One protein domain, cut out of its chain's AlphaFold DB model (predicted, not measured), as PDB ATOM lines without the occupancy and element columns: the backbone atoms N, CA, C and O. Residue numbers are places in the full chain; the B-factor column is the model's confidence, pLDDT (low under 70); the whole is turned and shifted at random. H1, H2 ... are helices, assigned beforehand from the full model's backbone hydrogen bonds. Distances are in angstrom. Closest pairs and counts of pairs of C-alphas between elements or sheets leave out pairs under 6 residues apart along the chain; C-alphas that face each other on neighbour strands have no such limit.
ATOM      1  N   THR A  58      50.346   4.810  34.609       79.25
ATOM      2  CA  THR A  58      50.499   3.369  34.362       79.25
ATOM      3  C   THR A  58      51.538   3.084  33.272       79.25
ATOM      4  O   THR A  58      52.359   2.177  33.438       79.25
ATOM      5  N   GLU A  59      51.532   3.859  32.183       81.19
ATOM      6  CA  GLU A  59      52.484   3.729  31.073       81.19
ATOM      7  C   GLU A  59      53.918   4.076  31.513       81.19
ATOM      8  O   GLU A  59      54.848   3.316  31.230       81.19
ATOM      9  N   GLU A  60      54.096   5.146  32.293       84.75
ATOM     10  CA  GLU A  60      55.398   5.535  32.849       84.75
ATOM     11  C   GLU A  60      55.956   4.462  33.795       84.75
ATOM     12  O   GLU A  60      57.134   4.091  33.739       84.75
ATOM     13  N   LYS A  61      55.104   3.892  34.652       88.38
ATOM     14  CA  LYS A  61      55.507   2.812  35.554       88.38
ATOM     15  C   LYS A  61      55.911   1.548  34.798       88.38
ATOM     16  O   LYS A  61      56.888   0.898  35.177       88.38
ATOM     17  N   GLU A  62      55.180   1.180  33.746       91.06
ATOM     18  CA  GLU A  62      55.529   0.035  32.902       91.06
ATOM     19  C   GLU A  62      56.858   0.266  32.172       91.06
ATOM     20  O   GLU A  62      57.713  -0.625  32.161       91.06
ATOM     21  N   TYR A  63      57.061   1.464  31.618       89.38
ATOM     22  CA  TYR A  63      58.319   1.865  30.996       89.38
ATOM     23  C   TYR A  63      59.490   1.748  31.978       89.38
ATOM     24  O   TYR A  63      60.468   1.058  31.692       89.38
ATOM     25  N   ASN A  64      59.352   2.310  33.179       91.94
ATOM     26  CA  ASN A  64      60.385   2.253  34.211       91.94
ATOM     27  C   ASN A  64      60.734   0.810  34.623       91.94
ATOM     28  O   ASN A  64      61.902   0.493  34.855       91.94
ATOM     29  N   LEU A  65      59.752  -0.096  34.681       95.19
ATOM     30  CA  LEU A  65      60.005  -1.518  34.940       95.19
ATOM     31  C   LEU A  65      60.771  -2.192  33.792       95.19
ATOM     32  O   LEU A  65      61.699  -2.963  34.050       95.19
ATOM     33  N   LYS A  66      60.410  -1.898  32.537       95.56
ATOM     34  CA  LYS A  66      61.129  -2.407  31.357       95.56
ATOM     35  C   LYS A  66      62.562  -1.885  31.313       95.56
ATOM     36  O   LYS A  66      63.472  -2.667  31.063       95.56
ATOM     37  N   LEU A  67      62.765  -0.608  31.625       95.25
ATOM     38  CA  LEU A  67      64.074   0.039  31.655       95.25
ATOM     39  C   LEU A  67      64.998  -0.594  32.696       95.25
ATOM     40  O   LEU A  67      66.110  -1.006  32.366       95.25
ATOM     41  N   LYS A  68      64.507  -0.774  33.927       97.44
ATOM     42  CA  LYS A  68      65.225  -1.493  34.992       97.44
ATOM     43  C   LYS A  68      65.650  -2.892  34.553       97.44
ATOM     44  O   LYS A  68      66.808  -3.275  34.735       97.44
ATOM     45  N   ALA A  69      64.725  -3.641  33.947       97.88
ATOM     46  CA  ALA A  69      64.981  -4.994  33.465       97.88
ATOM     47  C   ALA A  69      65.994  -5.027  32.309       97.88
ATOM     48  O   ALA A  69      66.882  -5.882  32.316       97.88
ATOM     49  N   LEU A  70      65.893  -4.094  31.356       97.62
ATOM     50  CA  LEU A  70      66.837  -3.957  30.251       97.62
ATOM     51  C   LEU A  70      68.241  -3.685  30.790       97.62
ATOM     52  O   LEU A  70      69.146  -4.468  30.516       97.62
ATOM     53  N   VAL A  71      68.412  -2.626  31.588       98.06
ATOM     54  CA  VAL A  71      69.715  -2.226  32.143       98.06
ATOM     55  C   VAL A  71      70.357  -3.379  32.898       98.06
ATOM     56  O   VAL A  71      71.518  -3.697  32.649       98.06
ATOM     57  N   LYS A  72      69.591  -4.072  33.747       98.31
ATOM     58  CA  LYS A  72      70.083  -5.245  34.467       98.31
ATOM     59  C   LYS A  72      70.541  -6.353  33.515       98.31
ATOM     60  O   LYS A  72      71.628  -6.895  33.694       98.31
ATOM     61  N   ASN A  73      69.746  -6.685  32.497       98.31
ATOM     62  CA  ASN A  73      70.089  -7.753  31.558       98.31
ATOM     63  C   ASN A  73      71.322  -7.418  30.706       98.31
ATOM     64  O   ASN A  73      72.176  -8.282  30.493       98.31
ATOM     65  N   GLN A  74      71.435  -6.168  30.250       98.31
ATOM     66  CA  GLN A  74      72.616  -5.692  29.534       98.31
ATOM     67  C   GLN A  74      73.841  -5.721  30.454       98.31
ATOM     68  O   GLN A  74      74.879  -6.262  30.074       98.31
ATOM     69  N   PHE A  75      73.715  -5.208  31.683       98.44
ATOM     70  CA  PHE A  75      74.792  -5.219  32.669       98.44
ATOM     71  C   PHE A  75      75.295  -6.639  32.936       98.44
ATOM     72  O   PHE A  75      76.488  -6.876  32.809       98.44
ATOM     73  N   GLU A  76      74.414  -7.603  33.214       98.25
ATOM     74  CA  GLU A  76      74.792  -9.005  33.454       98.25
ATOM     75  C   GLU A  76      75.552  -9.621  32.266       98.25
ATOM     76  O   GLU A  76      76.517 -10.371  32.446       98.25
ATOM     77  N   TYR A  77      75.159  -9.283  31.034       98.06
ATOM     78  CA  TYR A  77      75.867  -9.732  29.840       98.06
ATOM     79  C   TYR A  77      77.287  -9.153  29.767       98.06
ATOM     80  O   TYR A  77      78.248  -9.914  29.627       98.06
ATOM     81  N   PHE A  78      77.453  -7.837  29.908       97.44
ATOM     82  CA  PHE A  78      78.779  -7.207  29.849       97.44
ATOM     83  C   PHE A  78      79.646  -7.516  31.077       97.44
ATOM     84  O   PHE A  78      80.862  -7.658  30.936       97.44
ATOM     85  N   ASP A  79      79.039  -7.727  32.245       97.81
ATOM     86  CA  ASP A  79      79.694  -8.245  33.447       97.81
ATOM     87  C   ASP A  79      80.334  -9.606  33.164       97.81
ATOM     88  O   ASP A  79      81.519  -9.812  33.433       97.81
ATOM     89  N   SER A  80      79.600 -10.511  32.508       96.81
ATOM     90  CA  SER A  80      80.127 -11.828  32.133       96.81
ATOM     91  C   SER A  80      81.333 -11.755  31.184       96.81
ATOM     92  O   SER A  80      82.219 -12.614  31.237       96.81
ATOM     93  N   ILE A  81      81.402 -10.711  30.349       94.75
ATOM     94  CA  ILE A  81      82.515 -10.463  29.431       94.75
ATOM     95  C   ILE A  81      83.719  -9.906  30.203       94.75
ATOM     96  O   ILE A  81      84.779 -10.537  30.223       94.75
ATOM     97  N   VAL A  82      83.560  -8.764  30.882       94.75
ATOM     98  CA  VAL A  82      84.637  -8.045  31.598       94.75
ATOM     99  C   VAL A  82      85.225  -8.873  32.745       94.75
ATOM    100  O   VAL A  82      86.437  -8.861  33.003       94.75
ATOM    101  N   ASN A  83      84.382  -9.652  33.421       95.19
ATOM    102  CA  ASN A  83      84.794 -10.557  34.489       95.19
ATOM    103  C   ASN A  83      85.026 -12.000  34.008       95.19
ATOM    104  O   ASN A  83      85.322 -12.887  34.821       95.19
ATOM    105  N   GLY A  84      84.984 -12.225  32.694       93.12
ATOM    106  CA  GLY A  84      85.371 -13.467  32.038       93.12
ATOM    107  C   GLY A  84      86.885 -13.706  32.040       93.12
ATOM    108  O   GLY A  84      87.698 -12.816  32.306       93.12
ATOM    109  N   SER A  85      87.289 -14.940  31.728       90.62
ATOM    110  CA  SER A  85      88.699 -15.370  31.762       90.62
ATOM    111  C   SER A  85      89.600 -14.549  30.840       90.62
ATOM    112  O   SER A  85      90.732 -14.241  31.211       90.62
ATOM    113  N   TYR A  86      89.088 -14.170  29.667       88.50
ATOM    114  CA  TYR A  86      89.802 -13.352  28.695       88.50
ATOM    115  C   TYR A  86      90.229 -12.008  29.298       88.50
ATOM    116  O   TYR A  86      91.422 -11.739  29.428       88.50
ATOM    117  N   PHE A  87      89.264 -11.207  29.754       90.06
ATOM    118  CA  PHE A  87      89.511  -9.871  30.295       90.06
ATOM    119  C   PHE A  87      90.240  -9.909  31.641       90.06
ATOM    120  O   PHE A  87      91.154  -9.117  31.858       90.06
ATOM    121  N   LYS A  88      89.948 -10.882  32.515       89.75
ATOM    122  CA  LYS A  88      90.727 -11.104  33.750       89.75
ATOM    123  C   LYS A  88      92.207 -11.368  33.482       89.75
ATOM    124  O   LYS A  88      93.054 -10.907  34.242       89.75
ATOM    125  N   ASN A  89      92.533 -12.116  32.431       86.12
ATOM    126  CA  ASN A  89      93.925 -12.332  32.044       86.12
ATOM    127  C   ASN A  89      94.511 -11.105  31.344       86.12
ATOM    128  O   ASN A  89      95.665 -10.779  31.600       86.12
ATOM    129  N   SER A  90      93.708 -10.406  30.538       84.31
ATOM    130  CA  SER A  90      94.084  -9.148  29.888       84.31
ATOM    131  C   SER A  90      94.597  -8.126  30.911       84.31
ATOM    132  O   SER A  90      95.722  -7.652  30.791       84.31
ATOM    133  N   ARG A  91      93.848  -7.902  32.001       86.88
ATOM    134  CA  ARG A  91      94.202  -6.956  33.080       86.88
ATOM    135  C   ARG A  91      95.544  -7.238  33.759       86.88
ATOM    136  O   ARG A  91      96.181  -6.315  34.255       86.88
ATOM    137  N   LYS A  92      96.003  -8.494  33.783       82.75
ATOM    138  CA  LYS A  92      97.306  -8.857  34.376       82.75
ATOM    139  C   LYS A  92      98.490  -8.342  33.561       82.75
ATOM    140  O   LYS A  92      99.590  -8.268  34.098       82.75
ATOM    141  N   ASN A  93      98.270  -8.013  32.291       76.38
ATOM    142  CA  ASN A  93      99.310  -7.489  31.415       76.38
ATOM    143  C   ASN A  93      99.525  -5.977  31.600       76.38
ATOM    144  O   ASN A  93     100.489  -5.448  31.055       76.38
ATOM    145  N   GLY A  94      98.671  -5.308  32.387       72.69
ATOM    146  CA  GLY A  94      98.752  -3.872  32.647       72.69
ATOM    147  C   GLY A  94      98.462  -3.006  31.412       72.69
ATOM    148  O   GLY A  94      98.105  -3.534  30.357       72.69
ATOM    149  N   PRO A  95      98.640  -1.680  31.527       71.44
ATOM    150  CA  PRO A  95      98.298  -0.720  30.473       71.44
ATOM    151  C   PRO A  95      99.199  -0.818  29.236       71.44
ATOM    152  O   PRO A  95      98.791  -0.452  28.140       71.44
ATOM    153  N   ASP A  96     100.394  -1.392  29.393       64.06
ATOM    154  CA  ASP A  96     101.342  -1.658  28.305       64.06
ATOM    155  C   ASP A  96     101.008  -2.942  27.522       64.06
ATOM    156  O   ASP A  96     101.690  -3.305  26.554       64.06
ATOM    157  N   GLY A  97      99.975  -3.671  27.954       54.66
ATOM    158  CA  GLY A  97      99.519  -4.889  27.318       54.66
ATOM    159  C   GLY A  97      99.047  -4.603  25.900       54.66
ATOM    160  O   GLY A  97      97.981  -4.040  25.689       54.66
ATOM    161  N   LYS A  98      99.806  -5.055  24.895       54.72
ATOM    162  CA  LYS A  98      99.280  -5.208  23.533       54.72
ATOM    163  C   LYS A  98      98.157  -6.232  23.582       54.72
ATOM    164  O   LYS A  98      98.389  -7.439  23.570       54.72
ATOM    165  N   TYR A  99      96.951  -5.720  23.698       60.81
ATOM    166  CA  TYR A  99      95.737  -6.487  23.809       60.81
ATOM    167  C   TYR A  99      95.397  -7.101  22.449       60.81
ATOM    168  O   TYR A  99      95.154  -6.363  21.498       60.81
ATOM    169  N   PRO A 100      95.384  -8.437  22.298       56.19
ATOM    170  CA  PRO A 100      94.903  -9.033  21.060       56.19
ATOM    171  C   PRO A 100      93.425  -8.651  20.866       56.19
ATOM    172  O   PRO A 100      92.642  -8.734  21.804       56.19
ATOM    173  N   ASP A 101      92.977  -8.291  19.669       64.25
ATOM    174  CA  ASP A 101      91.540  -8.053  19.412       64.25
ATOM    175  C   ASP A 101      90.742  -9.359  19.196       64.25
ATOM    176  O   ASP A 101      89.612  -9.372  18.712       64.25
ATOM    177  N   GLY A 102      91.316 -10.503  19.577       69.31
ATOM    178  CA  GLY A 102      90.801 -11.837  19.256       69.31
ATOM    179  C   GLY A 102      89.567 -12.297  20.039       69.31
ATOM    180  O   GLY A 102      89.148 -13.439  19.861       69.31
ATOM    181  N   TRP A 103      88.991 -11.471  20.918       84.19
ATOM    182  CA  TRP A 103      87.831 -11.869  21.728       84.19
ATOM    183  C   TRP A 103      86.490 -11.668  21.001       84.19
ATOM    184  O   TRP A 103      85.523 -12.385  21.279       84.19
ATOM    185  N   VAL A 104      86.435 -10.753  20.023       85.25
ATOM    186  CA  VAL A 104      85.227 -10.451  19.238       85.25
ATOM    187  C   VAL A 104      85.026 -11.493  18.132       85.25
ATOM    188  O   VAL A 104      85.318 -11.279  16.954       85.25
ATOM    189  N   SER A 105      84.515 -12.663  18.511       87.19
ATOM    190  CA  SER A 105      84.103 -13.704  17.558       87.19
ATOM    191  C   SER A 105      82.819 -13.327  16.800       87.19
ATOM    192  O   SER A 105      82.050 -12.482  17.248       87.19
ATOM    193  N   ASN A 106      82.507 -14.018  15.695       87.94
ATOM    194  CA  ASN A 106      81.223 -13.836  14.990       87.94
ATOM    195  C   ASN A 106      80.006 -14.087  15.893       87.94
ATOM    196  O   ASN A 106      78.981 -13.431  15.742       87.94
ATOM    197  N   LYS A 107      80.123 -15.016  16.851       90.75
ATOM    198  CA  LYS A 107      79.077 -15.253  17.847       90.75
ATOM    199  C   LYS A 107      78.872 -14.011  18.720       90.75
ATOM    200  O   LYS A 107      77.746 -13.549  18.840       90.75
ATOM    201  N   VAL A 108      79.962 -13.450  19.244       90.75
ATOM    202  CA  VAL A 108      79.931 -12.221  20.054       90.75
ATOM    203  C   VAL A 108      79.360 -11.057  19.246       90.75
ATOM    204  O   VAL A 108      78.532 -10.324  19.763       90.75
ATOM    205  N   LYS A 109      79.716 -10.910  17.963       89.50
ATOM    206  CA  LYS A 109      79.131  -9.874  17.090       89.50
ATOM    207  C   LYS A 109      77.612 -10.003  16.963       89.50
ATOM    208  O   LYS A 109      76.912  -9.000  17.035       89.50
ATOM    209  N   ASN A 110      77.099 -11.223  16.804       92.44
ATOM    210  CA  ASN A 110      75.655 -11.452  16.738       92.44
ATOM    211  C   ASN A 110      74.965 -11.127  18.070       92.44
ATOM    212  O   ASN A 110      73.909 -10.502  18.073       92.44
ATOM    213  N   GLU A 111      75.570 -11.519  19.194       94.94
ATOM    214  CA  GLU A 111      75.058 -11.207  20.534       94.94
ATOM    215  C   GLU A 111      75.062  -9.691  20.787       94.94
ATOM    216  O   GLU A 111      74.054  -9.145  21.228       94.94
ATOM    217  N   LEU A 112      76.141  -8.991  20.420       93.31
ATOM    218  CA  LEU A 112      76.233  -7.528  20.468       93.31
ATOM    219  C   LEU A 112      75.164  -6.856  19.597       93.31
ATOM    220  O   LEU A 112      74.521  -5.915  20.048       93.31
ATOM    221  N   GLY A 113      74.916  -7.365  18.386       92.31
ATOM    222  CA  GLY A 113      73.845  -6.862  17.522       92.31
ATOM    223  C   GLY A 113      72.452  -7.033  18.135       92.31
ATOM    224  O   GLY A 113      71.617  -6.138  18.032       92.31
ATOM    225  N   GLN A 114      72.207  -8.148  18.828       95.44
ATOM    226  CA  GLN A 114      70.960  -8.337  19.568       95.44
ATOM    227  C   GLN A 114      70.845  -7.352  20.739       95.44
ATOM    228  O   GLN A 114      69.786  -6.762  20.929       95.44
ATOM    229  N   ARG A 115      71.938  -7.118  21.478       96.06
ATOM    230  CA  ARG A 115      71.970  -6.143  22.582       96.06
ATOM    231  C   ARG A 115      71.694  -4.720  22.112       96.06
ATOM    232  O   ARG A 115      70.895  -4.023  22.725       96.06
ATOM    233  N   ALA A 116      72.300  -4.319  20.996       92.94
ATOM    234  CA  ALA A 116      72.032  -3.031  20.363       92.94
ATOM    235  C   ALA A 116      70.541  -2.862  20.034       92.94
ATOM    236  O   ALA A 116      69.954  -1.838  20.363       92.94
ATOM    237  N   LYS A 117      69.917  -3.895  19.452       93.38
ATOM    238  CA  LYS A 117      68.492  -3.874  19.097       93.38
ATOM    239  C   LYS A 117      67.580  -3.738  20.318       93.38
ATOM    240  O   LYS A 117      66.631  -2.970  20.281       93.38
ATOM    241  N   GLU A 118      67.870  -4.470  21.392       95.00
ATOM    242  CA  GLU A 118      67.093  -4.414  22.640       95.00
ATOM    243  C   GLU A 118      67.139  -3.022  23.292       95.00
ATOM    244  O   GLU A 118      66.152  -2.593  23.886       95.00
ATOM    245  N   ILE A 119      68.270  -2.318  23.180       92.81
ATOM    246  CA  ILE A 119      68.412  -0.938  23.664       92.81
ATOM    247  C   ILE A 119      67.637   0.030  22.769       92.81
ATOM    248  O   ILE A 119      66.851   0.822  23.279       92.81
ATOM    249  N   ASP A 120      67.832  -0.062  21.453       90.06
ATOM    250  CA  ASP A 120      67.184   0.802  20.460       90.06
ATOM    251  C   ASP A 120      65.649   0.752  20.558       90.06
ATOM    252  O   ASP A 120      64.990   1.786  20.558       90.06
ATOM    253  N   GLU A 121      65.075  -0.440  20.751       91.69
ATOM    254  CA  GLU A 121      63.624  -0.639  20.882       91.69
ATOM    255  C   GLU A 121      63.001   0.013  22.126       91.69
ATOM    256  O   GLU A 121      61.789   0.234  22.146       91.69
ATOM    257  N   LEU A 122      63.793   0.276  23.171       89.69
ATOM    258  CA  LEU A 122      63.298   0.864  24.417       89.69
ATOM    259  C   LEU A 122      63.589   2.364  24.524       89.69
ATOM    260  O   LEU A 122      63.002   3.024  25.379       89.69
ATOM    261  N   LEU A 123      64.474   2.910  23.688       86.25
ATOM    262  CA  LEU A 123      64.773   4.338  23.709       86.25
ATOM    263  C   LEU A 123      63.522   5.157  23.339       86.25
ATOM    264  O   LEU A 123      62.849   4.849  22.352       86.25
ATOM    265  N   PRO A 124      63.192   6.210  24.107       77.44
ATOM    266  CA  PRO A 124      62.083   7.088  23.771       77.44
ATOM    267  C   PRO A 124      62.411   7.909  22.518       77.44
ATOM    268  O   PRO A 124      63.565   8.254  22.270       77.44
ATOM    269  N   GLU A 125      61.386   8.305  21.758       73.44
ATOM    270  CA  GLU A 125      61.567   9.162  20.574       73.44
ATOM    271  C   GLU A 125      62.199  10.523  20.923       73.44
ATOM    272  O   GLU A 125      62.887  11.124  20.098       73.44
ATOM    273  N   ASN A 126      61.971  11.014  22.147       73.44
ATOM    274  CA  ASN A 126      62.526  12.270  22.641       73.44
ATOM    275  C   ASN A 126      63.572  12.014  23.732       73.44
ATOM    276  O   ASN A 126      63.241  11.730  24.882       73.44
ATOM    277  N   ILE A 127      64.841  12.143  23.358       73.38
ATOM    278  CA  ILE A 127      65.993  11.854  24.211       73.38
ATOM    279  C   ILE A 127      66.429  13.148  24.900       73.38
ATOM    280  O   ILE A 127      67.250  13.896  24.370       73.38
ATOM    281  N   ASN A 128      65.895  13.413  26.090       76.56
ATOM    282  CA  ASN A 128      66.319  14.562  26.901       76.56
ATOM    283  C   ASN A 128      66.771  14.184  28.311       76.56
ATOM    284  O   ASN A 128      67.348  15.024  29.000       76.56
ATOM    285  N   ASP A 129      66.521  12.950  28.753       84.12
ATOM    286  CA  ASP A 129      66.919  12.506  30.081       84.12
ATOM    287  C   ASP A 129      68.325  11.864  30.078       84.12
ATOM    288  O   ASP A 129      68.748  11.284  29.070       84.12
ATOM    289  N   PRO A 130      69.060  11.940  31.205       87.62
ATOM    290  CA  PRO A 130      70.405  11.374  31.309       87.62
ATOM    291  C   PRO A 130      70.477   9.862  31.060       87.62
ATOM    292  O   PRO A 130      71.460   9.386  30.497       87.62
ATOM    293  N   THR A 131      69.444   9.097  31.433       90.06
ATOM    294  CA  THR A 131      69.456   7.636  31.260       90.06
ATOM    295  C   THR A 131      69.388   7.261  29.785       90.06
ATOM    296  O   THR A 131      70.155   6.411  29.329       90.06
ATOM    297  N   SER A 132      68.531   7.926  29.011       88.38
ATOM    298  CA  SER A 132      68.464   7.729  27.562       88.38
ATOM    299  C   SER A 132      69.779   8.113  26.877       88.38
ATOM    300  O   SER A 132      70.234   7.399  25.986       88.38
ATOM    301  N   GLN A 133      70.438   9.190  27.320       87.56
ATOM    302  CA  GLN A 133      71.763   9.571  26.808       87.56
ATOM    303  C   GLN A 133      72.819   8.498  27.102       87.56
ATOM    304  O   GLN A 133      73.571   8.115  26.208       87.56
ATOM    305  N   ASP A 134      72.845   7.954  28.317       91.94
ATOM    306  CA  ASP A 134      73.752   6.865  28.678       91.94
ATOM    307  C   ASP A 134      73.487   5.582  27.882       91.94
ATOM    308  O   ASP A 134      74.429   4.930  27.422       91.94
ATOM    309  N   LEU A 135      72.224   5.241  27.636       92.88
ATOM    310  CA  LEU A 135      71.864   4.107  26.785       92.88
ATOM    311  C   LEU A 135      72.273   4.314  25.320       92.88
ATOM    312  O   LEU A 135      72.741   3.369  24.682       92.88
ATOM    313  N   ILE A 136      72.191   5.537  24.798       90.31
ATOM    314  CA  ILE A 136      72.725   5.875  23.469       90.31
ATOM    315  C   ILE A 136      74.241   5.724  23.444       90.31
ATOM    316  O   ILE A 136      74.789   5.153  22.502       90.31
ATOM    317  N   ASN A 137      74.928   6.168  24.496       88.75
ATOM    318  CA  ASN A 137      76.374   6.000  24.612       88.75
ATOM    319  C   ASN A 137      76.753   4.514  24.587       88.75
ATOM    320  O   ASN A 137      77.712   4.128  23.914       88.75
ATOM    321  N   VAL A 138      75.982   3.665  25.273       92.94
ATOM    322  CA  VAL A 138      76.140   2.207  25.213       92.94
ATOM    323  C   VAL A 138      75.905   1.692  23.793       92.94
ATOM    324  O   VAL A 138      76.760   0.976  23.271       92.94
ATOM    325  N   LEU A 139      74.807   2.077  23.139       91.31
ATOM    326  CA  LEU A 139      74.469   1.655  21.776       91.31
ATOM    327  C   LEU A 139      75.584   1.998  20.774       91.31
ATOM    328  O   LEU A 139      76.055   1.130  20.032       91.31
ATOM    329  N   VAL A 140      76.066   3.241  20.803       87.62
ATOM    330  CA  VAL A 140      77.175   3.716  19.965       87.62
ATOM    331  C   VAL A 140      78.427   2.865  20.192       87.62
ATOM    332  O   VAL A 140      79.046   2.394  19.235       87.62
ATOM    333  N   ARG A 141      78.784   2.586  21.450       89.81
ATOM    334  CA  ARG A 141      79.966   1.777  21.787       89.81
ATOM    335  C   ARG A 141      79.815   0.303  21.413       89.81
ATOM    336  O   ARG A 141      80.801  -0.331  21.032       89.81
ATOM    337  N   ILE A 142      78.608  -0.260  21.477       90.88
ATOM    338  CA  ILE A 142      78.329  -1.624  20.998       90.88
ATOM    339  C   ILE A 142      78.609  -1.716  19.494       90.88
ATOM    340  O   ILE A 142      79.286  -2.645  19.032       90.88
ATOM    341  N   ASN A 143      78.156  -0.716  18.737       85.38
ATOM    342  CA  ASN A 143      78.394  -0.636  17.299       85.38
ATOM    343  C   ASN A 143      79.893  -0.481  16.982       85.38
ATOM    344  O   ASN A 143      80.405  -1.180  16.105       85.38
ATOM    345  N   GLN A 144      80.624   0.336  17.749       82.31
ATOM    346  CA  GLN A 144      82.085   0.481  17.630       82.31
ATOM    347  C   GLN A 144      82.844  -0.815  17.952       82.31
ATOM    348  O   GLN A 144      83.784  -1.197  17.258       82.31
ATOM    349  N   THR A 145      82.418  -1.538  18.989       84.44
ATOM    350  CA  THR A 145      83.028  -2.821  19.372       84.44
ATOM    351  C   THR A 145      82.904  -3.846  18.241       84.44
ATOM    352  O   THR A 145      83.818  -4.633  17.986       84.44
ATOM    353  N   SER A 146      81.783  -3.812  17.518       73.31
ATOM    354  CA  SER A 146      81.502  -4.725  16.407       73.31
ATOM    355  C   SER A 146      82.326  -4.417  15.144       73.31
ATOM    356  O   SER A 146      82.568  -5.331  14.343       73.31
ATOM    357  N   SER A 147      82.798  -3.171  14.985       67.94
ATOM    358  CA  SER A 147      83.568  -2.675  13.832       67.94
ATOM    359  C   SER A 147      85.099  -2.718  13.995       67.94
ATOM    360  O   SER A 147      85.808  -2.265  13.102       67.94
ATOM    361  N   LEU A 148      85.611  -3.365  15.055       65.31
ATOM    362  CA  LEU A 148      87.037  -3.665  15.310       65.31
ATOM    363  C   LEU A 148      87.944  -2.480  15.701       65.31
ATOM    364  O   LEU A 148      89.163  -2.623  15.658       65.31
ATOM    365  N   LEU A 149      87.392  -1.348  16.142       63.16
ATOM    366  CA  LEU A 149      88.188  -0.253  16.715       63.16
ATOM    367  C   LEU A 149      88.066  -0.246  18.238       63.16
ATOM    368  O   LEU A 149      86.958  -0.360  18.763       63.16
ATOM    369  N   ASP A 150      89.200  -0.128  18.939       72.12
ATOM    370  CA  ASP A 150      89.292  -0.006  20.404       72.12
ATOM    371  C   ASP A 150      88.380  -0.991  21.169       72.12
ATOM    372  O   ASP A 150      87.784  -0.657  22.195       72.12
ATOM    373  N   THR A 151      88.241  -2.224  20.659       78.81
ATOM    374  CA  THR A 151      87.144  -3.137  21.039       78.81
ATOM    375  C   THR A 151      87.110  -3.444  22.530       78.81
ATOM    376  O   THR A 151      86.040  -3.533  23.130       78.81
ATOM    377  N   GLN A 152      88.281  -3.584  23.153       86.19
ATOM    378  CA  GLN A 152      88.375  -3.836  24.585       86.19
ATOM    379  C   GLN A 152      87.984  -2.603  25.394       86.19
ATOM    380  O   GLN A 152      87.147  -2.715  26.286       86.19
ATOM    381  N   LYS A 153      88.539  -1.428  25.068       87.06
ATOM    382  CA  LYS A 153      88.225  -0.178  25.771       87.06
ATOM    383  C   LYS A 153      86.735   0.138  25.683       87.06
ATOM    384  O   LYS A 153      86.121   0.433  26.703       87.06
ATOM    385  N   ASN A 154      86.140  -0.044  24.506       88.88
ATOM    386  CA  ASN A 154      84.707   0.137  24.302       88.88
ATOM    387  C   ASN A 154      83.872  -0.771  25.210       88.88
ATOM    388  O   ASN A 154      82.927  -0.289  25.828       88.88
ATOM    389  N   VAL A 155      84.250  -2.040  25.386       92.06
ATOM    390  CA  VAL A 155      83.565  -2.939  26.331       92.06
ATOM    391  C   VAL A 155      83.672  -2.487  27.776       92.06
ATOM    392  O   VAL A 155      82.678  -2.550  28.496       92.06
ATOM    393  N   TYR A 156      84.834  -2.005  28.212       92.88
ATOM    394  CA  TYR A 156      84.968  -1.462  29.562       92.88
ATOM    395  C   TYR A 156      84.129  -0.193  29.756       92.88
ATOM    396  O   TYR A 156      83.517  -0.028  30.809       92.88
ATOM    397  N   GLN A 157      84.036   0.672  28.742       92.50
ATOM    398  CA  GLN A 157      83.177   1.860  28.790       92.50
ATOM    399  C   GLN A 157      81.690   1.481  28.813       92.50
ATOM    400  O   GLN A 157      80.945   2.046  29.606       92.50
ATOM    401  N   ILE A 158      81.269   0.487  28.020       95.25
ATOM    402  CA  ILE A 158      79.904  -0.060  28.071       95.25
ATOM    403  C   ILE A 158      79.599  -0.603  29.469       95.25
ATOM    404  O   ILE A 158      78.589  -0.235  30.063       95.25
ATOM    405  N   TYR A 159      80.481  -1.453  30.004       97.06
ATOM    406  CA  TYR A 159      80.326  -2.024  31.340       97.06
ATOM    407  C   TYR A 159      80.214  -0.934  32.406       97.06
ATOM    408  O   TYR A 159      79.330  -1.015  33.248       97.06
ATOM    409  N   ARG A 160      81.054   0.107  32.347       96.06
ATOM    410  CA  ARG A 160      81.011   1.234  33.285       96.06
ATOM    411  C   ARG A 160      79.677   1.978  33.235       96.06
ATOM    412  O   ARG A 160      79.072   2.199  34.277       96.06
ATOM    413  N   THR A 161      79.215   2.360  32.044       96.31
ATOM    414  CA  THR A 161      77.936   3.073  31.907       96.31
ATOM    415  C   THR A 161      76.777   2.214  32.415       96.31
ATOM    416  O   THR A 161      75.963   2.685  33.203       96.31
ATOM    417  N   LEU A 162      76.740   0.928  32.052       98.06
ATOM    418  CA  LEU A 162      75.710   0.003  32.530       98.06
ATOM    419  C   LEU A 162      75.802  -0.267  34.034       98.06
ATOM    420  O   LEU A 162      74.767  -0.427  34.670       98.06
ATOM    421  N   TYR A 163      77.005  -0.306  34.608       97.69
ATOM    422  CA  TYR A 163      77.211  -0.406  36.050       97.69
ATOM    423  C   TYR A 163      76.566   0.782  36.767       97.69
ATOM    424  O   TYR A 163      75.739   0.561  37.645       97.69
ATOM    425  N   ASN A 164      76.864   2.014  36.343       96.31
ATOM    426  CA  ASN A 164      76.296   3.224  36.948       96.31
ATOM    427  C   ASN A 164      74.766   3.251  36.827       96.31
ATOM    428  O   ASN A 164      74.076   3.417  37.827       96.31
ATOM    429  N   LEU A 165      74.225   2.951  35.641       96.88
ATOM    430  CA  LEU A 165      72.775   2.833  35.454       96.88
ATOM    431  C   LEU A 165      72.157   1.748  36.349       96.88
ATOM    432  O   LEU A 165      71.048   1.910  36.849       96.88
ATOM    433  N   ASN A 166      72.846   0.624  36.555       97.88
ATOM    434  CA  ASN A 166      72.343  -0.466  37.386       97.88
ATOM    435  C   ASN A 166      72.416  -0.132  38.887       97.88
ATOM    436  O   ASN A 166      71.547  -0.566  39.641       97.88
ATOM    437  N   VAL A 167      73.403   0.657  39.319       96.81
ATOM    438  CA  VAL A 167      73.448   1.245  40.668       96.81
ATOM    439  C   VAL A 167      72.247   2.173  40.859       96.81
ATOM    440  O   VAL A 167      71.467   1.973  41.788       96.81
ATOM    441  N   ASP A 168      72.038   3.115  39.939       96.25
ATOM    442  CA  ASP A 168      71.008   4.151  40.070       96.25
ATOM    443  C   ASP A 168      69.578   3.595  39.964       96.25
ATOM    444  O   ASP A 168      68.683   3.986  40.713       96.25
ATOM    445  N   LEU A 169      69.340   2.663  39.036       96.12
ATOM    446  CA  LEU A 169      67.996   2.156  38.742       96.12
ATOM    447  C   LEU A 169      67.633   0.898  39.534       96.12
ATOM    448  O   LEU A 169      66.451   0.677  39.823       96.12
ATOM    449  N   ASN A 170      68.618   0.052  39.844       97.00
ATOM    450  CA  ASN A 170      68.405  -1.271  40.436       97.00
ATOM    451  C   ASN A 170      69.105  -1.461  41.787       97.00
ATOM    452  O   ASN A 170      69.066  -2.579  42.303       97.00
ATOM    453  N   GLU A 171      69.709  -0.413  42.356       96.88
ATOM    454  CA  GLU A 171      70.402  -0.465  43.653       96.88
ATOM    455  C   GLU A 171      71.492  -1.552  43.677       96.88
ATOM    456  O   GLU A 171      71.687  -2.253  44.670       96.88
ATOM    457  N   TYR A 172      72.171  -1.753  42.542       96.81
ATOM    458  CA  TYR A 172      73.230  -2.751  42.438       96.81
ATOM    459  C   TYR A 172      74.426  -2.393  43.324       96.81
ATOM    460  O   TYR A 172      74.898  -1.259  43.325       96.81
ATOM    461  N   GLU A 173      74.967  -3.396  44.012       96.56
ATOM    462  CA  GLU A 173      76.215  -3.295  44.765       96.56
ATOM    463  C   GLU A 173      77.298  -4.127  44.073       96.56
ATOM    464  O   GLU A 173      77.071  -5.281  43.696       96.56
ATOM    465  N   LEU A 174      78.489  -3.547  43.908       95.25
ATOM    466  CA  LEU A 174      79.612  -4.239  43.287       95.25
ATOM    467  C   LEU A 174      80.044  -5.447  44.131       95.25
ATOM    468  O   LEU A 174      80.461  -5.312  45.281       95.25
ATOM    469  N   GLU A 175      79.988  -6.636  43.535       95.00
ATOM    470  CA  GLU A 175      80.453  -7.862  44.183       95.00
ATOM    471  C   GLU A 175      81.987  -7.903  44.319       95.00
ATOM    472  O   GLU A 175      82.730  -7.512  43.414       95.00
ATOM    473  N   GLU A 176      82.469  -8.462  45.433       93.06
ATOM    474  CA  GLU A 176      83.901  -8.609  45.710       93.06
ATOM    475  C   GLU A 176      84.623  -9.405  44.605       93.06
ATOM    476  O   GLU A 176      84.205 -10.489  44.193       93.06
ATOM    477  N   GLY A 177      85.751  -8.870  44.128       90.19
ATOM    478  CA  GLY A 177      86.592  -9.513  43.114       90.19
ATOM    479  C   GLY A 177      86.138  -9.307  41.664       90.19
ATOM    480  O   GLY A 177      86.784  -9.836  40.746       90.19
ATOM    481  N   LYS A 178      85.064  -8.544  41.430       94.56
ATOM    482  CA  LYS A 178      84.732  -8.011  40.101       94.56
ATOM    483  C   LYS A 178      85.577  -6.776  39.779       94.56
ATOM    484  O   LYS A 178      86.186  -6.181  40.656       94.56
ATOM    485  N   PHE A 179      85.656  -6.444  38.490       95.06
ATOM    486  CA  PHE A 179      86.251  -5.192  38.025       95.06
ATOM    487  C   PHE A 179      85.455  -3.994  38.547       95.06
ATOM    488  O   PHE A 179      84.255  -3.893  38.271       95.06
ATOM    489  N   ASP A 180      86.138  -3.102  39.256       95.56
ATOM    490  CA  ASP A 180      85.601  -1.822  39.705       95.56
ATOM    491  C   ASP A 180      85.907  -0.745  38.652       95.56
ATOM    492  O   ASP A 180      87.068  -0.373  38.473       95.56
ATOM    493  N   PRO A 181      84.900  -0.229  37.929       92.75
ATOM    494  CA  PRO A 181      85.147   0.705  36.842       92.75
ATOM    495  C   PRO A 181      85.663   2.072  37.303       92.75
ATOM    496  O   PRO A 181      86.223   2.784  36.474       92.75
ATOM    497  N   GLU A 182      85.506   2.439  38.578       91.19
ATOM    498  CA  GLU A 182      85.994   3.713  39.111       91.19
ATOM    499  C   GLU A 182      87.402   3.575  39.704       91.19
ATOM    500  O   GLU A 182      88.214   4.488  39.577       91.19
ATOM    501  N   ASN A 183      87.720   2.427  40.313       92.75
ATOM    502  CA  ASN A 183      89.000   2.231  41.004       92.75
ATOM    503  C   ASN A 183      90.049   1.461  40.184       92.75
ATOM    504  O   ASN A 183      91.246   1.709  40.336       92.75
ATOM    505  N   ASP A 184      89.636   0.552  39.298       92.88
ATOM    506  CA  ASP A 184      90.564  -0.302  38.544       92.88
ATOM    507  C   ASP A 184      90.931   0.282  37.166       92.88
ATOM    508  O   ASP A 184      91.818  -0.240  36.488       92.88
ATOM    509  N   TRP A 185      90.263   1.348  36.709       91.06
ATOM    510  CA  TRP A 185      90.408   1.865  35.342       91.06
ATOM    511  C   TRP A 185      91.852   2.222  34.979       91.06
ATOM    512  O   TRP A 185      92.408   1.703  34.005       91.06
ATOM    513  N   THR A 186      92.489   3.059  35.798       89.25
ATOM    514  CA  THR A 186      93.863   3.526  35.579       89.25
ATOM    515  C   THR A 186      94.859   2.369  35.599       89.25
ATOM    516  O   THR A 186      95.857   2.399  34.881       89.25
ATOM    517  N   GLN A 187      94.580   1.298  36.349       86.88
ATOM    518  CA  GLN A 187      95.409   0.093  36.330       86.88
ATOM    519  C   GLN A 187      95.343  -0.632  34.976       86.88
ATOM    520  O   GLN A 187      96.331  -1.238  34.558       86.88
ATOM    521  N   VAL A 188      94.197  -0.602  34.296       87.06
ATOM    522  CA  VAL A 188      93.995  -1.302  33.018       87.06
ATOM    523  C   VAL A 188      94.469  -0.477  31.826       87.06
ATOM    524  O   VAL A 188      95.011  -1.051  30.883       87.06
ATOM    525  N   PHE A 189      94.281   0.845  31.858       85.94
ATOM    526  CA  PHE A 189      94.524   1.712  30.698       85.94
ATOM    527  C   PHE A 189      95.652   2.730  30.878       85.94
ATOM    528  O   PHE A 189      96.123   3.277  29.887       85.94
ATOM    529  N   GLY A 190      96.130   2.967  32.102       85.81
ATOM    530  CA  GLY A 190      97.233   3.903  32.362       85.81
ATOM    531  C   GLY A 190      96.850   5.373  32.172       85.81
ATOM    532  O   GLY A 190      97.717   6.241  32.147       85.81
ATOM    533  N   GLU A 191      95.557   5.647  32.044       85.75
ATOM    534  CA  GLU A 191      94.971   6.966  31.848       85.75
ATOM    535  C   GLU A 191      93.722   7.105  32.718       85.75
ATOM    536  O   GLU A 191      93.133   6.107  33.137       85.75
ATOM    537  N   GLU A 192      93.321   8.347  32.969       86.19
ATOM    538  CA  GLU A 192      92.054   8.659  33.626       86.19
ATOM    539  C   GLU A 192      90.861   8.321  32.719       86.19
ATOM    540  O   GLU A 192      90.982   8.208  31.495       86.19
ATOM    541  N   ILE A 193      89.685   8.175  33.324       80.69
ATOM    542  CA  ILE A 193      88.451   7.863  32.600       80.69
ATOM    543  C   ILE A 193      88.073   9.040  31.694       80.69
ATOM    544  O   ILE A 193      87.666  10.103  32.162       80.69
ATOM    545  N   ASP A 194      88.145   8.827  30.380       73.06
ATOM    546  CA  ASP A 194      87.582   9.752  29.399       73.06
ATOM    547  C   ASP A 194      86.054   9.601  29.360       73.06
ATOM    548  O   ASP A 194      85.517   8.570  28.936       73.06
ATOM    549  N   GLN A 195      85.359  10.639  29.827       65.25
ATOM    550  CA  GLN A 195      83.898  10.723  29.831       65.25
ATOM    551  C   GLN A 195      83.326  11.188  28.485       65.25
ATOM    552  O   GLN A 195      82.107  11.207  28.320       65.25
ATOM    553  N   SER A 196      84.169  11.560  27.516       65.38
ATOM    554  CA  SER A 196      83.691  11.977  26.204       65.38
ATOM    555  C   SER A 196      83.099  10.799  25.424       65.38
ATOM    556  O   SER A 196      83.610   9.669  25.398       65.38
ATOM    557  N   VAL A 197      81.968  11.070  24.780       57.31
ATOM    558  CA  VAL A 197      81.320  10.153  23.848       57.31
ATOM    559  C   VAL A 197      81.565  10.723  22.469       57.31
ATOM    560  O   VAL A 197      81.115  11.825  22.167       57.31
ATOM    561  N   LYS A 198      82.298   9.981  21.642       57.53
ATOM    562  CA  LYS A 198      82.490  10.358  20.244       57.53
ATOM    563  C   LYS A 198      81.249   9.988  19.456       57.53
ATOM    564  O   LYS A 198      80.779   8.851  19.565       57.53
ATOM    565  N   THR A 199      80.735  10.933  18.682       60.41
ATOM    566  CA  THR A 199      79.558  10.700  17.841       60.41
ATOM    567  C   THR A 199      79.896   9.769  16.677       60.41
ATOM    568  O   THR A 199      81.062   9.567  16.323       60.41
ATOM    569  N   GLU A 200      78.874   9.182  16.055       54.75
ATOM    570  CA  GLU A 200      79.057   8.312  14.891       54.75
ATOM    571  C   GLU A 200      79.726   9.059  13.716       54.75
ATOM    572  O   GLU A 200      80.531   8.489  12.974       54.75
ATOM    573  N   GLU A 201      79.452  10.359  13.576       56.62
ATOM    574  CA  GLU A 201      80.050  11.257  12.587       56.62
ATOM    575  C   GLU A 201      81.535  11.534  12.851       56.62
ATOM    576  O   GLU A 201      82.346  11.465  11.924       56.62
ATOM    577  N   GLU A 202      81.918  11.793  14.105       52.22
ATOM    578  CA  GLU A 202      83.322  11.993  14.499       52.22
ATOM    579  C   GLU A 202      84.176  10.746  14.214       52.22
ATOM    580  O   GLU A 202      85.372  10.835  13.927       52.22
ATOM    581  N   ILE A 203      83.552   9.569  14.220       51.78
ATOM    582  CA  ILE A 203      84.201   8.285  13.939       51.78
ATOM    583  C   ILE A 203      84.322   8.034  12.439       51.78
ATOM    584  O   ILE A 203      85.376   7.590  11.984       51.78
ATOM    585  N   LYS A 204      83.287   8.356  11.651       53.31
ATOM    586  CA  LYS A 204      83.364   8.285  10.181       53.31
ATOM    587  C   LYS A 204      84.532   9.125   9.653       53.31
ATOM    588  O   LYS A 204      85.262   8.656   8.783       53.31
ATOM    589  N   MET A 205      84.756  10.308  10.228       50.62
ATOM    590  CA  MET A 205      85.883  11.182   9.878       50.62
ATOM    591  C   MET A 205      87.248  10.591  10.268       50.62
ATOM    592  O   MET A 205      88.153  10.564   9.438       50.62
ATOM    593  N   ARG A 206      87.390  10.022  11.472       45.41
ATOM    594  CA  ARG A 206      88.631   9.340  11.890       45.41
ATOM    595  C   ARG A 206      88.963   8.126  11.013       45.41
ATOM    596  O   ARG A 206      90.132   7.876  10.727       45.41
ATOM    597  N   ASN A 207      87.959   7.362  10.582       45.97
ATOM    598  CA  ASN A 207      88.166   6.199   9.712       45.97
ATOM    599  C   ASN A 207      88.730   6.612   8.345       45.97
ATOM    600  O   ASN A 207      89.650   5.970   7.846       45.97
ATOM    601  N   LEU A 208      88.246   7.729   7.791       50.25
ATOM    602  CA  LEU A 208      88.789   8.334   6.571       50.25
ATOM    603  C   LEU A 208      90.254   8.776   6.744       50.25
ATOM    604  O   LEU A 208      91.071   8.563   5.847       50.25
ATOM    605  N   GLU A 209      90.605   9.356   7.894       50.34
ATOM    606  CA  GLU A 209      91.982   9.772   8.218       50.34
ATOM    607  C   GLU A 209      92.928   8.571   8.405       50.34
ATOM    608  O   GLU A 209      94.052   8.566   7.907       50.34
ATOM    609  N   THR A 210      92.454   7.501   9.046       47.66
ATOM    610  CA  THR A 210      93.274   6.308   9.313       47.66
ATOM    611  C   THR A 210      93.508   5.484   8.035       47.66
ATOM    612  O   THR A 210      94.604   4.976   7.807       47.66
ATOM    613  N   GLU A 211      92.512   5.385   7.146       49.34
ATOM    614  CA  GLU A 211      92.664   4.732   5.834       49.34
ATOM    615  C   GLU A 211      93.596   5.513   4.892       49.34
ATOM    616  O   GLU A 211      94.313   4.910   4.087       49.34
ATOM    617  N   THR A 212      93.629   6.844   5.002       51.19
ATOM    618  CA  THR A 212      94.530   7.682   4.196       51.19
ATOM    619  C   THR A 212      95.981   7.638   4.680       51.19
ATOM    620  O   THR A 212      96.881   7.666   3.841       51.19
ATOM    621  N   GLU A 213      96.237   7.466   5.981       45.75
ATOM    622  CA  GLU A 213      97.590   7.208   6.503       45.75
ATOM    623  C   GLU A 213      98.142   5.832   6.091       45.75
ATOM    624  O   GLU A 213      99.313   5.727   5.730       45.75
ATOM    625  N   ILE A 214      97.313   4.782   6.077       49.00
ATOM    626  CA  ILE A 214      97.743   3.417   5.713       49.00
ATOM    627  C   ILE A 214      98.008   3.277   4.202       49.00
ATOM    628  O   ILE A 214      98.841   2.471   3.796       49.00
TER     629      ILE A 214
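AT A GLANCE: This is residues 58 to 214 of the 217 residues of an uncharacterized protein of Metabacillus sp. KUDC1714 (UniProt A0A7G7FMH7). Four helices, H1, H3, H4 and H5, stand in an up-and-down bundle, each running against the one before it, while the short H2 and H6 lie at the end of the bundle where H1 ends. H7 lies outside the bundle beyond H4, and its residues 208 to 214 stick out. The 157 printed residues hold seven named helices, H1 to H7, and no named strand: the class is all helix. The whole is compact, with a radius of gyration of the C-alphas of 16.1 A and spans of 54 by 41 by 30 A.

HOW THE PARTS SIT: H1, residues 58 to 82, touches H5, residues 151 to 170, opposite ways at a steep tilt of 40 degrees; their closest C-alphas, of Phe 75 and Leu 162, are 5.3 A apart. H2, residues 85 to 91, is close to H1 but not clearly touching, closest at the C-alphas of Ile 81 and Phe 87, 7.1 A. H3, residues 106 to 120, only just touches H1, with 3 pairs of C-alphas within 8 A, the closest being Gln 74 and Arg 115, 7.0 A. H3 and H4, residues 130 to 146, form a helical hairpin at 22 degrees, closest at the C-alphas of Ala 116 and Leu 139, 5.5 A. H4 and H5 form another at 26 degrees, closest at the C-alphas of Thr 145 and Thr 151, 4.5 A. H6, residues 185 to 189, is close to H2 but not clearly touching; the closest C-alphas, of Arg 91 and Val 188, are 5.7 A apart. H7, residues 200 to 214, is close to H4 but not clearly touching, closest at the C-alphas of Val 140 and Glu 200, 7.1 A. In H1 to H7 every O i to N i+4 pair is within hydrogen-bond range.

IN THESE COORDINATES: H1 begins at C-alpha 58 (50.499, 3.369, 34.362) and is 36.1 A long; H3, H4 and H5 measure 21.0 A, 24.6 A and 27.0 A. H7, 21.4 A, ends at C-alpha 214 (97.743, 3.417, 5.713).

THE WHOLE: The C-alphas of Thr 58 and Ile 214, the two farthest apart, are 55.3 A apart. The printed part has no cut; the links H2 to H3 and H5 to H6, 14 residues each, are long. The pLDDT is under 70 at residues 96 to 102, 147 to 149 and 195 to 214.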